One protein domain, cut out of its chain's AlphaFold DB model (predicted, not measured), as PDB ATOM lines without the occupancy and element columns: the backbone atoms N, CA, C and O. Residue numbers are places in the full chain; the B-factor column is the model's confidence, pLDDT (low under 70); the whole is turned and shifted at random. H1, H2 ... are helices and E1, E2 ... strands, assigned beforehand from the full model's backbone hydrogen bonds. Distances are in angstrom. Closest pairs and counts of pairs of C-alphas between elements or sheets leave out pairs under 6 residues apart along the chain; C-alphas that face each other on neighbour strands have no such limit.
ATOM      1  N   THR A  24     103.366 134.975 102.845       76.44
ATOM      2  CA  THR A  24     104.450 135.740 102.224       76.44
ATOM      3  C   THR A  24     105.665 134.849 102.102       76.44
ATOM      4  O   THR A  24     106.001 134.085 103.011       76.44
ATOM      5  N   SER A  25     106.311 134.917 100.949       83.25
ATOM      6  CA  SER A  25     107.611 134.318 100.705       83.25
ATOM      7  C   SER A  25     108.601 135.381 100.253       83.25
ATOM      8  O   SER A  25     108.236 136.407  99.679       83.25
ATOM      9  N   VAL A  26     109.866 135.137 100.560       86.19
ATOM     10  CA  VAL A  26     111.016 135.853 100.013       86.19
ATOM     11  C   VAL A  26     112.043 134.793  99.657       86.19
ATOM     12  O   VAL A  26     112.201 133.820 100.398       86.19
ATOM     13  N   GLY A  27     112.748 134.961  98.546       87.31
ATOM     14  CA  GLY A  27     113.755 133.989  98.168       87.31
ATOM     15  C   GLY A  27     114.745 134.456  97.124       87.31
ATOM     16  O   GLY A  27     114.625 135.551  96.581       87.31
ATOM     17  N   LEU A  28     115.747 133.607  96.918       90.06
ATOM     18  CA  LEU A  28     116.856 133.790  95.991       90.06
ATOM     19  C   LEU A  28     116.858 132.615  95.022       90.06
ATOM     20  O   LEU A  28     116.905 131.470  95.479       90.06
ATOM     21  N   ASP A  29     116.852 132.908  93.726       90.38
ATOM     22  CA  ASP A  29     116.764 131.878  92.692       90.38
ATOM     23  C   ASP A  29     118.070 131.825  91.932       90.38
ATOM     24  O   ASP A  29     118.523 132.834  91.393       90.38
ATOM     25  N   LEU A  30     118.696 130.654  91.950       91.38
ATOM     26  CA  LEU A  30     119.920 130.374  91.222       91.38
ATOM     27  C   LEU A  30     119.598 129.427  90.080       91.38
ATOM     28  O   LEU A  30     118.957 128.401  90.297       91.38
ATOM     29  N   GLU A  31     120.094 129.743  88.890       92.19
ATOM     30  CA  GLU A  31     119.953 128.868  87.730       92.19
ATOM     31  C   GLU A  31     121.324 128.514  87.150       92.19
ATOM     32  O   GLU A  31     122.157 129.388  86.875       92.19
ATOM     33  N   GLY A  32     121.551 127.217  86.950       90.19
ATOM     34  CA  GLY A  32     122.715 126.642  86.287       90.19
ATOM     35  C   GLY A  32     122.304 125.947  84.992       90.19
ATOM     36  O   GLY A  32     121.272 125.294  84.930       90.19
ATOM     37  N   ARG A  33     123.101 126.082  83.927       89.94
ATOM     38  CA  ARG A  33     122.846 125.381  82.660       89.94
ATOM     39  C   ARG A  33     123.771 124.177  82.527       89.94
ATOM     40  O   ARG A  33     124.989 124.350  82.505       89.94
ATOM     41  N   HIS A  34     123.188 123.003  82.307       87.75
ATOM     42  CA  HIS A  34     123.895 121.740  82.110       87.75
ATOM     43  C   HIS A  34     123.435 121.072  80.805       87.75
ATOM     44  O   HIS A  34     122.501 120.276  80.753       87.75
ATOM     45  N   GLY A  35     124.098 121.424  79.698       88.19
ATOM     46  CA  GLY A  35     123.760 120.905  78.369       88.19
ATOM     47  C   GLY A  35     122.377 121.370  77.893       88.19
ATOM     48  O   GLY A  35     122.206 122.550  77.566       88.19
ATOM     49  N   GLN A  36     121.435 120.423  77.826       89.00
ATOM     50  CA  GLN A  36     120.025 120.634  77.455       89.00
ATOM     51  C   GLN A  36     119.108 120.883  78.665       89.00
ATOM     52  O   GLN A  36     117.922 121.140  78.482       89.00
ATOM     53  N   TRP A  37     119.661 120.858  79.878       89.31
ATOM     54  CA  TRP A  37     118.921 121.022  81.124       89.31
ATOM     55  C   TRP A  37     119.300 122.320  81.834       89.31
ATOM     56  O   TRP A  37     120.399 122.865  81.653       89.31
ATOM     57  N   VAL A  38     118.364 122.811  82.635       90.44
ATOM     58  CA  VAL A  38     118.531 123.938  83.546       90.44
ATOM     59  C   VAL A  38     118.232 123.444  84.950       90.44
ATOM     60  O   VAL A  38     117.113 123.010  85.226       90.44
ATOM     61  N   ASP A  39     119.229 123.551  85.819       92.00
ATOM     62  CA  ASP A  39     119.111 123.254  87.240       92.00
ATOM     63  C   ASP A  39     118.725 124.552  87.942       92.00
ATOM     64  O   ASP A  39     119.445 125.553  87.860       92.00
ATOM     65  N   GLN A  40     117.581 124.556  88.612       91.88
ATOM     66  CA  GLN A  40     117.086 125.695  89.369       91.88
ATOM     67  C   GLN A  40     117.103 125.362  90.858       91.88
ATOM     68  O   GLN A  40     116.486 124.396  91.297       91.88
ATOM     69  N   THR A  41     117.781 126.194  91.645       92.56
ATOM     70  CA  THR A  41     117.787 126.109  93.106       92.56
ATOM     71  C   THR A  41     117.151 127.366  93.685       92.56
ATOM     72  O   THR A  41     117.683 128.470  93.557       92.56
ATOM     73  N   PHE A  42     116.036 127.188  94.385       91.19
ATOM     74  CA  PHE A  42     115.282 128.251  95.036       91.19
ATOM     75  C   PHE A  42     115.543 128.226  96.542       91.19
ATOM     76  O   PHE A  42     115.078 127.325  97.239       91.19
ATOM     77  N   TYR A  43     116.231 129.228  97.085       92.31
ATOM     78  CA  TYR A  43     116.342 129.419  98.533       92.31
ATOM     79  C   TYR A  43     115.169 130.252  99.017       92.31
ATOM     80  O   TYR A  43     115.011 131.396  98.599       92.31
ATOM     81  N   ARG A  44     114.347 129.707  99.912       90.38
ATOM     82  CA  ARG A  44     113.076 130.322 100.305       90.38
ATOM     83  C   ARG A  44     112.971 130.511 101.809       90.38
ATOM     84  O   ARG A  44     113.232 129.600 102.592       90.38
ATOM     85  N   VAL A  45     112.475 131.681 102.188       90.56
ATOM     86  CA  VAL A  45     111.922 131.988 103.503       90.56
ATOM     87  C   VAL A  45     110.416 132.168 103.333       90.56
ATOM     88  O   VAL A  45     109.983 133.007 102.544       90.56
ATOM     89  N   ARG A  46     109.601 131.368 104.026       89.31
ATOM     90  CA  ARG A  46     108.140 131.336 103.859       89.31
ATOM     91  C   ARG A  46     107.426 131.513 105.194       89.31
ATOM     92  O   ARG A  46     107.770 130.860 106.177       89.31
ATOM     93  N   TRP A  47     106.357 132.297 105.183       88.56
ATOM     94  CA  TRP A  47     105.359 132.384 106.250       88.56
ATOM     95  C   TRP A  47     104.031 131.833 105.729       88.56
ATOM     96  O   TRP A  47     103.231 132.576 105.164       88.56
ATOM     97  N   PRO A  48     103.776 130.522 105.867       85.44
ATOM     98  CA  PRO A  48     102.577 129.879 105.326       85.44
ATOM     99  C   PRO A  48     101.319 130.085 106.192       85.44
ATOM    100  O   PRO A  48     100.331 129.390 105.987       85.44
ATOM    101  N   GLY A  49     101.344 130.973 107.195       83.06
ATOM    102  CA  GLY A  49     100.181 131.273 108.044       83.06
ATOM    103  C   GLY A  49      99.831 130.213 109.101       83.06
ATOM    104  O   GLY A  49      98.841 130.357 109.808       83.06
ATOM    105  N   ASN A  50     100.644 129.168 109.264       84.25
ATOM    106  CA  ASN A  50     100.425 128.084 110.237       84.25
ATOM    107  C   ASN A  50     101.164 128.295 111.578       84.25
ATOM    108  O   ASN A  50     101.416 127.342 112.311       84.25
ATOM    109  N   GLY A  51     101.586 129.528 111.870       85.19
ATOM    110  CA  GLY A  51     102.383 129.841 113.060       85.19
ATOM    111  C   GLY A  51     103.857 129.414 112.984       85.19
ATOM    112  O   GLY A  51     104.547 129.387 114.008       85.19
ATOM    113  N   SER A  52     104.376 129.107 111.796       89.81
ATOM    114  CA  SER A  52     105.804 128.868 111.573       89.81
ATOM    115  C   SER A  52     106.398 129.826 110.546       89.81
ATOM    116  O   SER A  52     105.698 130.379 109.697       89.81
ATOM    117  N   MET A  53     107.710 130.001 110.638       90.94
ATOM    118  CA  MET A  53     108.559 130.542 109.588       90.94
ATOM    119  C   MET A  53     109.391 129.382 109.050       90.94
ATOM    120  O   MET A  53     110.116 128.742 109.812       90.94
ATOM    121  N   LEU A  54     109.273 129.098 107.758       92.56
ATOM    122  CA  LEU A  54     110.024 128.051 107.075       92.56
ATOM    123  C   LEU A  54     111.225 128.664 106.364       92.56
ATOM    124  O   LEU A  54     111.080 129.672 105.678       92.56
ATOM    125  N   VAL A  55     112.385 128.035 106.480       93.94
ATOM    126  CA  VAL A  55     113.593 128.379 105.724       93.94
ATOM    127  C   VAL A  55     114.096 127.118 105.051       93.94
ATOM    128  O   VAL A  55     114.158 126.063 105.683       93.94
ATOM    129  N   GLY A  56     114.415 127.198 103.768       94.75
ATOM    130  CA  GLY A  56     114.774 126.004 103.028       94.75
ATOM    131  C   GLY A  56     115.220 126.245 101.602       94.75
ATOM    132  O   GLY A  56     115.423 127.386 101.183       94.75
ATOM    133  N   ARG A  57     115.361 125.139 100.876       94.62
ATOM    134  CA  ARG A  57     115.683 125.106  99.455       94.62
ATOM    135  C   ARG A  57     114.739 124.182  98.690       94.62
ATOM    136  O   ARG A  57     114.242 123.199  99.244       94.62
ATOM    137  N   ILE A  58     114.530 124.501  97.424       93.44
ATOM    138  CA  ILE A  58     113.816 123.681  96.448       93.44
ATOM    139  C   ILE A  58     114.746 123.532  95.245       93.44
ATOM    140  O   ILE A  58     115.275 124.539  94.785       93.44
ATOM    141  N   ASP A  59     114.941 122.311  94.765       94.50
ATOM    142  CA  ASP A  59     115.711 122.021  93.556       94.50
ATOM    143  C   ASP A  59     114.758 121.476  92.476       94.50
ATOM    144  O   ASP A  59     113.943 120.590  92.754       94.50
ATOM    145  N   GLU A  60     114.847 122.024  91.264       92.44
ATOM    146  CA  GLU A  60     114.048 121.654  90.088       92.44
ATOM    147  C   GLU A  60     114.936 121.546  88.846       92.44
ATOM    148  O   GLU A  60     115.751 122.430  88.584       92.44
ATOM    149  N   HIS A  61     114.729 120.507  88.041       91.12
ATOM    150  CA  HIS A  61     115.331 120.349  86.723       91.12
ATOM    151  C   HIS A  61     114.285 120.650  85.656       91.12
ATOM    152  O   HIS A  61     113.164 120.136  85.677       91.12
ATOM    153  N   ARG A  62     114.646 121.500  84.697       88.12
ATOM    154  CA  ARG A  62     113.767 121.870  83.584       88.12
ATOM    155  C   ARG A  62     114.502 121.788  82.256       88.12
ATOM    156  O   ARG A  62     115.709 122.021  82.182       88.12
ATOM    157  N   ASP A  63     113.763 121.499  81.193       88.25
ATOM    158  CA  ASP A  63     114.295 121.566  79.834       88.25
ATOM    159  C   ASP A  63     114.674 123.005  79.467       88.25
ATOM    160  O   ASP A  63     113.919 123.956  79.694       88.25
ATOM    161  N   LEU A  64     115.827 123.171  78.816       84.94
ATOM    162  CA  LEU A  64     116.325 124.472  78.361       84.94
ATOM    163  C   LEU A  64     115.371 125.175  77.380       84.94
ATOM    164  O   LEU A  64     115.385 126.400  77.264       84.94
ATOM    165  N   SER A  65     114.539 124.414  76.670       84.44
ATOM    166  CA  SER A  65     113.544 124.949  75.736       84.44
ATOM    167  C   SER A  65     112.423 125.732  76.429       84.44
ATOM    168  O   SER A  65     111.739 126.512  75.767       84.44
ATOM    169  N   ALA A  66     112.237 125.564  77.743       78.19
ATOM    170  CA  ALA A  66     111.101 126.122  78.462       78.19
ATOM    171  C   ALA A  66     111.246 127.617  78.786       78.19
ATOM    172  O   ALA A  66     110.243 128.329  78.813       78.19
ATOM    173  N   THR A  67     112.452 128.125  79.080       74.75
ATOM    174  CA  THR A  67     112.663 129.520  79.527       74.75
ATOM    175  C   THR A  67     114.127 129.963  79.370       74.75
ATOM    176  O   THR A  67     115.050 129.152  79.345       74.75
ATOM    177  N   LYS A  68     114.357 131.280  79.264       82.44
ATOM    178  CA  LYS A  68     115.700 131.875  79.250       82.44
ATOM    179  C   LYS A  68     116.352 131.793  80.634       82.44
ATOM    180  O   LYS A  68     115.815 132.345  81.587       82.44
ATOM    181  N   VAL A  69     117.553 131.216  80.686       82.81
ATOM    182  CA  VAL A  69     118.342 131.074  81.918       82.81
ATOM    183  C   VAL A  69     118.773 132.437  82.473       82.81
ATOM    184  O   VAL A  69     119.438 133.216  81.778       82.81
ATOM    185  N   GLN A  70     118.442 132.706  83.733       83.75
ATOM    186  CA  GLN A  70     118.887 133.852  84.520       83.75
ATOM    187  C   GLN A  70     119.694 133.364  85.724       83.75
ATOM    188  O   GLN A  70     119.174 132.711  86.612       83.75
ATOM    189  N   ARG A  71     120.985 133.716  85.788       83.31
ATOM    190  CA  ARG A  71     121.896 133.207  86.837       83.31
ATOM    191  C   ARG A  71     121.446 133.519  88.267       83.31
ATOM    192  O   ARG A  71     121.764 132.759  89.174       83.31
ATOM    193  N   LEU A  72     120.796 134.665  88.459       84.94
ATOM    194  CA  LEU A  72     120.263 135.101  89.742       84.94
ATOM    195  C   LEU A  72     118.977 135.885  89.494       84.94
ATOM    196  O   LEU A  72     119.027 136.942  88.863       84.94
ATOM    197  N   ASP A  73     117.865 135.403  90.037       79.50
ATOM    198  CA  ASP A  73     116.606 136.142  90.085       79.50
ATOM    199  C   ASP A  73     116.199 136.359  91.550       79.50
ATOM    200  O   ASP A  73     115.942 135.431  92.316       79.50
ATOM    201  N   LEU A  74     116.207 137.626  91.967       71.88
ATOM    202  CA  LEU A  74     115.760 138.054  93.296       71.88
ATOM    203  C   LEU A  74     114.273 138.442  93.296       71.88
ATOM    204  O   LEU A  74     113.675 138.612  94.357       71.88
ATOM    205  N   GLY A  75     113.696 138.665  92.113       57.53
ATOM    206  CA  GLY A  75     112.413 139.329  91.908       57.53
ATOM    207  C   GLY A  75     111.235 138.385  91.696       57.53
ATOM    208  O   GLY A  75     110.094 138.814  91.875       57.53
ATOM    209  N   ALA A  76     111.470 137.112  91.369       62.66
ATOM    210  CA  ALA A  76     110.390 136.187  91.026       62.66
ATOM    211  C   ALA A  76     109.368 135.953  92.157       62.66
ATOM    212  O   ALA A  76     108.208 135.657  91.863       62.66
ATOM    213  N   GLU A  77     109.742 136.108  93.435       68.88
ATOM    214  CA  GLU A  77     108.892 135.659  94.551       68.88
ATOM    215  C   GLU A  77     108.748 136.591  95.760       68.88
ATOM    216  O   GLU A  77     108.170 136.181  96.769       68.88
ATOM    217  N   ILE A  78     109.181 137.850  95.674       75.25
ATOM    218  CA  ILE A  78     108.993 138.811  96.772       75.25
ATOM    219  C   ILE A  78     107.491 139.010  97.042       75.25
ATOM    220  O   ILE A  78     106.746 139.454  96.171       75.25
ATOM    221  N   LEU A  79     107.057 138.705  98.271       73.44
ATOM    222  CA  LEU A  79     105.680 138.874  98.760       73.44
ATOM    223  C   LEU A  79     104.628 138.010  98.044       73.44
ATOM    224  O   LEU A  79     103.436 138.326  98.093       73.44
ATOM    225  N   ARG A  80     105.027 136.896  97.415       76.75
ATOM    226  CA  ARG A  80     104.047 135.941  96.885       76.75
ATOM    227  C   ARG A  80     103.377 135.128  98.000       76.75
ATOM    228  O   ARG A  80     104.014 134.823  99.012       76.75
ATOM    229  N   PRO A  81     102.102 134.739  97.816       79.62
ATOM    230  CA  PRO A  81     101.416 133.848  98.736       79.62
ATOM    231  C   PRO A  81     102.069 132.470  98.772       79.62
ATOM    232  O   PRO A  81     101.992 131.694  97.821       79.62
ATOM    233  N   ALA A  82     102.693 132.150  99.906       81.62
ATOM    234  CA  ALA A  82     103.171 130.808 100.192       81.62
ATOM    235  C   ALA A  82     101.991 129.825 100.247       81.62
ATOM    236  O   ALA A  82     101.034 130.033 100.993       81.62
ATOM    237  N   ARG A  83     102.087 128.712  99.509       82.00
ATOM    238  CA  ARG A  83     101.116 127.616  99.636       82.00
ATOM    239  C   ARG A  83     101.123 127.061 101.066       82.00
ATOM    240  O   ARG A  83     102.220 126.884 101.615       82.00
ATOM    241  N   PRO A  84      99.946 126.787 101.653       81.62
ATOM    242  CA  PRO A  84      99.852 126.162 102.963       81.62
ATOM    243  C   PRO A  84     100.395 124.731 102.904       81.62
ATOM    244  O   PRO A  84     100.257 124.042 101.896       81.62
ATOM    245  N   ILE A  85     101.010 124.290 104.001       85.94
ATOM    246  CA  ILE A  85     101.482 122.912 104.168       85.94
ATOM    247  C   ILE A  85     100.557 122.224 105.166       85.94
ATOM    248  O   ILE A  85     100.294 122.770 106.240       85.94
ATOM    249  N   GLY A  86     100.061 121.035 104.815       85.62
ATOM    250  CA  GLY A  86      99.183 120.254 105.680       85.62
ATOM    251  C   GLY A  86      99.862 119.870 106.998       85.62
ATOM    252  O   GLY A  86     100.973 119.344 107.015       85.62
ATOM    253  N   THR A  87      99.184 120.121 108.116       88.62
ATOM    254  CA  THR A  87      99.656 119.763 109.461       88.62
ATOM    255  C   THR A  87      99.550 118.258 109.677       88.62
ATOM    256  O   THR A  87      98.448 117.715 109.648       88.62
ATOM    257  N   ARG A  88     100.676 117.587 109.952       89.88
ATOM    258  CA  ARG A  88     100.720 116.121 110.135       89.88
ATOM    259  C   ARG A  88     101.005 115.679 111.572       89.88
ATOM    260  O   ARG A  88     100.784 114.523 111.907       89.88
ATOM    261  N   SER A  89     101.484 116.577 112.434       93.25
ATOM    262  CA  SER A  89     101.890 116.242 113.807       93.25
ATOM    263  C   SER A  89     101.613 117.361 114.814       93.25
ATOM    264  O   SER A  89     101.403 118.521 114.449       93.25
ATOM    265  N   THR A  90     101.669 117.033 116.108       95.00
ATOM    266  CA  THR A  90     101.618 118.022 117.199       95.00
ATOM    267  C   THR A  90     102.787 119.006 117.126       95.00
ATOM    268  O   THR A  90     102.594 120.195 117.365       95.00
ATOM    269  N   TRP A  91     103.975 118.557 116.710       95.25
ATOM    270  CA  TRP A  91     105.125 119.437 116.475       95.25
ATOM    271  C   TRP A  91     104.834 120.485 115.398       95.25
ATOM    272  O   TRP A  91     105.130 121.664 115.597       95.25
ATOM    273  N   ASN A  92     104.157 120.091 114.315       93.31
ATOM    274  CA  ASN A  92     103.724 121.027 113.275       93.31
ATOM    275  C   ASN A  92     102.726 122.061 113.808       93.31
ATOM    276  O   ASN A  92     102.832 123.235 113.460       93.31
ATOM    277  N   ARG A  93     101.812 121.662 114.705       91.56
ATOM    278  CA  ARG A  93     100.887 122.596 115.379       91.56
ATOM    279  C   ARG A  93     101.616 123.605 116.261       91.56
ATOM    280  O   ARG A  93     101.179 124.744 116.364       91.56
ATOM    281  N   LEU A  94     102.724 123.199 116.880       92.19
ATOM    282  CA  LEU A  94     103.575 124.094 117.668       92.19
ATOM    283  C   LEU A  94     104.441 125.019 116.800       92.19
ATOM    284  O   LEU A  94     105.082 125.913 117.350       92.19
ATOM    285  N   GLY A  95     104.446 124.830 115.476       91.50
ATOM    286  CA  GLY A  95     105.208 125.622 114.512       91.50
ATOM    287  C   GLY A  95     106.573 125.033 114.146       91.50
ATOM    288  O   GLY A  95     107.332 125.687 113.435       91.50
ATOM    289  N   PHE A  96     106.898 123.820 114.602       95.12
ATOM    290  CA  PHE A  96     108.117 123.118 114.207       95.12
ATOM    291  C   PHE A  96     107.860 122.287 112.956       95.12
ATOM    292  O   PHE A  96     106.959 121.443 112.927       95.12
ATOM    293  N   TRP A  97     108.667 122.505 111.922       94.88
ATOM    294  CA  TRP A  97     108.540 121.764 110.672       94.88
ATOM    295  C   TRP A  97     109.872 121.186 110.237       94.88
ATOM    296  O   TRP A  97     110.917 121.819 110.347       94.88
ATOM    297  N   TRP A  98     109.793 119.979 109.702       94.88
ATOM    298  CA  TRP A  98     110.843 119.357 108.925       94.88
ATOM    299  C   TRP A  98     110.169 118.820 107.672       94.88
ATOM    300  O   TRP A  98     109.329 117.925 107.759       94.88
ATOM    301  N   VAL A  99     110.461 119.432 106.532       92.94
ATOM    302  CA  VAL A  99     109.952 118.993 105.235       92.94
ATOM    303  C   VAL A  99     111.148 118.512 104.446       92.94
ATOM    304  O   VAL A  99     112.077 119.278 104.208       92.94
ATOM    305  N   HIS A 100     111.115 117.251 104.053       94.50
ATOM    306  CA  HIS A 100     112.098 116.668 103.165       94.50
ATOM    307  C   HIS A 100     111.359 115.797 102.158       94.50
ATOM    308  O   HIS A 100     110.483 115.031 102.556       94.50
ATOM    309  N   ALA A 101     111.672 115.976 100.883       93.69
ATOM    310  CA  ALA A 101     111.240 115.093  99.816       93.69
ATOM    311  C   ALA A 101     112.340 115.051  98.761       93.69
ATOM    312  O   ALA A 101     112.890 116.099  98.412       93.69
ATOM    313  N   ASP A 102     112.649 113.858  98.280       94.69
ATOM    314  CA  ASP A 102     113.555 113.619  97.167       94.69
ATOM    315  C   ASP A 102     112.894 112.661  96.166       94.69
ATOM    316  O   ASP A 102     112.730 111.465  96.424       94.69
ATOM    317  N   ALA A 103     112.493 113.191  95.013       91.75
ATOM    318  CA  ALA A 103     111.833 112.430  93.961       91.75
ATOM    319  C   ALA A 103     112.733 111.304  93.426       91.75
ATOM    320  O   ALA A 103     112.235 110.228  93.097       91.75
ATOM    321  N   ALA A 104     114.058 111.499  93.409       88.62
ATOM    322  CA  ALA A 104     115.002 110.458  93.001       88.62
ATOM    323  C   ALA A 104     115.076 109.307  94.020       88.62
ATOM    324  O   ALA A 104     115.416 108.182  93.653       88.62
ATOM    325  N   ALA A 105     114.724 109.565  95.284       91.56
ATOM    326  CA  ALA A 105     114.573 108.543  96.319       91.56
ATOM    327  C   ALA A 105     113.174 107.890  96.330       91.56
ATOM    328  O   ALA A 105     112.933 106.980  97.124       91.56
ATOM    329  N   GLY A 106     112.264 108.320  95.447       91.00
ATOM    330  CA  GLY A 106     110.893 107.818  95.358       91.00
ATOM    331  C   GLY A 106     109.891 108.526  96.276       91.00
ATOM    332  O   GLY A 106     108.763 108.048  96.417       91.00
ATOM    333  N   ASP A 107     110.262 109.651  96.895       90.94
ATOM    334  CA  ASP A 107     109.328 110.432  97.705       90.94
ATOM    335  C   ASP A 107     108.266 111.113  96.833       90.94
ATOM    336  O   ASP A 107     108.525 111.575  95.721       90.94
ATOM    337  N   SER A 108     107.047 111.233  97.363       84.31
ATOM    338  CA  SER A 108     106.002 112.019  96.701       84.31
ATOM    339  C   SER A 108     106.320 113.520  96.759       84.31
ATOM    340  O   SER A 108     106.762 114.003  97.810       84.31
ATOM    341  N   PRO A 109     106.024 114.286  95.691       79.44
ATOM    342  CA  PRO A 109     106.192 115.731  95.694       79.44
ATOM    343  C   PRO A 109     105.430 116.378  96.849       79.44
ATOM    344  O   PRO A 109     104.327 115.966  97.216       79.44
ATOM    345  N   THR A 110     106.011 117.423  97.427       85.00
ATOM    346  CA  THR A 110     105.337 118.163  98.497       85.00
ATOM    347  C   THR A 110     104.319 119.138  97.911       85.00
ATOM    348  O   THR A 110     104.590 119.794  96.908       85.00
ATOM    349  N   ASP A 111     103.193 119.353  98.598       82.56
ATOM    350  CA  ASP A 111     102.209 120.392  98.222       82.56
ATOM    351  C   ASP A 111     102.841 121.796  98.123       82.56
ATOM    352  O   ASP A 111     102.359 122.688  97.413       82.56
ATOM    353  N   ALA A 112     103.944 121.991  98.852       79.94
ATOM    354  CA  ALA A 112     104.716 123.218  98.884       79.94
ATOM    355  C   ALA A 112     105.444 123.511  97.562       79.94
ATOM    356  O   ALA A 112     105.667 124.695  97.290       79.94
ATOM    357  N   ALA A 113     105.809 122.471  96.803       85.62
ATOM    358  CA  ALA A 113     106.509 122.527  95.523       85.62
ATOM    359  C   ALA A 113     106.279 121.205  94.743       85.62
ATOM    360  O   ALA A 113     107.055 120.262  94.888       85.62
ATOM    361  N   PRO A 114     105.192 121.101  93.955       84.31
ATOM    362  CA  PRO A 114     104.778 119.840  93.326       84.31
ATOM    363  C   PRO A 114     105.634 119.425  92.121       84.31
ATOM    364  O   PRO A 114     105.543 118.284  91.684       84.31
ATOM    365  N   HIS A 115     106.427 120.346  91.573       87.75
ATOM    366  CA  HIS A 115     107.319 120.097  90.436       87.75
ATOM    367  C   HIS A 115     108.786 119.961  90.861       87.75
ATOM    368  O   HIS A 115     109.653 119.867  90.005       87.75
ATOM    369  N   ALA A 116     109.050 119.971  92.170       90.56
ATOM    370  CA  ALA A 116     110.387 119.879  92.725       90.56
ATOM    371  C   ALA A 116     110.919 118.454  92.707       90.56
ATOM    372  O   ALA A 116     110.248 117.534  93.179       90.56
ATOM    373  N   ASP A 117     112.165 118.310  92.271       93.25
ATOM    374  CA  ASP A 117     112.909 117.064  92.416       93.25
ATOM    375  C   ASP A 117     113.362 116.887  93.857       93.25
ATOM    376  O   ASP A 117     113.348 115.780  94.391       93.25
ATOM    377  N   ARG A 118     113.732 117.986  94.525       94.44
ATOM    378  CA  ARG A 118     114.103 117.956  95.935       94.44
ATOM    379  C   ARG A 118     113.551 119.149  96.689       94.44
ATOM    380  O   ARG A 118     113.632 120.292  96.252       94.44
ATOM    381  N   VAL A 119     113.039 118.885  97.884       94.69
ATOM    382  CA  VAL A 119     112.549 119.903  98.811       94.69
ATOM    383  C   VAL A 119     113.186 119.686 100.169       94.69
ATOM    384  O   VAL A 119     113.211 118.573 100.696       94.69
ATOM    385  N   TRP A 120     113.681 120.766 100.762       95.62
ATOM    386  CA  TRP A 120     114.152 120.762 102.137       95.62
ATOM    387  C   TRP A 120     113.741 122.052 102.839       95.62
ATOM    388  O   TRP A 120     114.188 123.125 102.449       95.62
ATOM    389  N   PHE A 121     112.916 121.960 103.882       95.19
ATOM    390  CA  PHE A 121     112.567 123.087 104.746       95.19
ATOM    391  C   PHE A 121     112.701 122.731 106.219       95.19
ATOM    392  O   PHE A 121     112.263 121.672 106.670       95.19
ATOM    393  N   VAL A 122     113.187 123.703 106.984       95.88
ATOM    394  CA  VAL A 122     113.127 123.717 108.442       95.88
ATOM    395  C   VAL A 122     112.209 124.845 108.875       95.88
ATOM    396  O   VAL A 122     112.371 125.991 108.462       95.88
ATOM    397  N   GLY A 123     111.228 124.512 109.705       94.50
ATOM    398  CA  GLY A 123     110.300 125.463 110.287       94.50
ATOM    399  C   GLY A 123     110.598 125.730 111.740       94.50
ATOM    400  O   GLY A 123     110.693 124.797 112.539       94.50
ATOM    401  N   VAL A 124     110.673 127.011 112.074       93.31
ATOM    402  CA  VAL A 124     110.773 127.484 113.448       93.31
ATOM    403  C   VAL A 124     109.467 128.183 113.816       93.31
ATOM    404  O   VAL A 124     108.949 128.977 113.019       93.31
ATOM    405  N   PRO A 125     108.925 127.948 115.018       93.00
ATOM    406  CA  PRO A 125     107.753 128.671 115.455       93.00
ATOM    407  C   PRO A 125     108.038 130.165 115.553       93.00
ATOM    408  O   PRO A 125     108.999 130.588 116.197       93.00
ATOM    409  N   HIS A 126     107.166 130.983 114.974       86.38
ATOM    410  CA  HIS A 126     107.331 132.436 115.014       86.38
ATOM    411  C   HIS A 126     107.380 132.985 116.457       86.38
ATOM    412  O   HIS A 126     108.145 133.906 116.741       86.38
ATOM    413  N   TRP A 127     106.658 132.375 117.412       87.56
ATOM    414  CA  TRP A 127     106.693 132.773 118.832       87.56
ATOM    415  C   TRP A 127     108.088 132.655 119.449       87.56
ATOM    416  O   TRP A 127     108.433 133.443 120.330       87.56
TER     417      TRP A 127
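Overview. This is residues 24 to 127 of the 168 residues of an uncharacterized protein of Phycicoccus sp. Soil748 (UniProt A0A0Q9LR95). One long, flat, twisted antiparallel sheet makes the domain; loop residues 64 to 89 run along its edge strand E1, then cross over to tiny helix H1. The printed part has 104 residues, mostly strand: E1 E2 E3 H1 E4 E5 along the chain, E1 E2 E3 E5 E4 across the sheet. It is compact, radius of gyration of the C-alphas 14.4 A, spanning 45 by 31 by 15 A.

Arrangement. Start at E1, residues 24 to 34, in a hairpin with E2, residues 37 to 47; N 30 and O 41 are 2.9 A apart. E3, residues 52 to 63, completes a meander, each strand the antiparallel neighbour of the one before, with N 42 and O 58 2.8 A apart. H1, residues 90 to 93, too short for an O i to N i+4 pair, only grazes the sheet. E4, residues 97 to 102, and E5, residues 118 to 125, form a hairpin, N 99 to O 121 2.9 A; N 55 of E3 and O 122 are 2.8 A apart. E3, H1 and E4 make a split strand-helix-strand unit, E5 between its strands, with a left-handed crossover.

Along the chain. Find C-alpha 24 at (104.450, 135.740, 102.224); E1 runs 31.3 A, E3 33.7 A. E5 ends at C-alpha 125, (107.753, 128.671, 115.455).

Size, cuts and confidence. The printed part has no cut; E3 to H1 and E4 to E5 are long links. Residues 75 to 77 have pLDDT under 70.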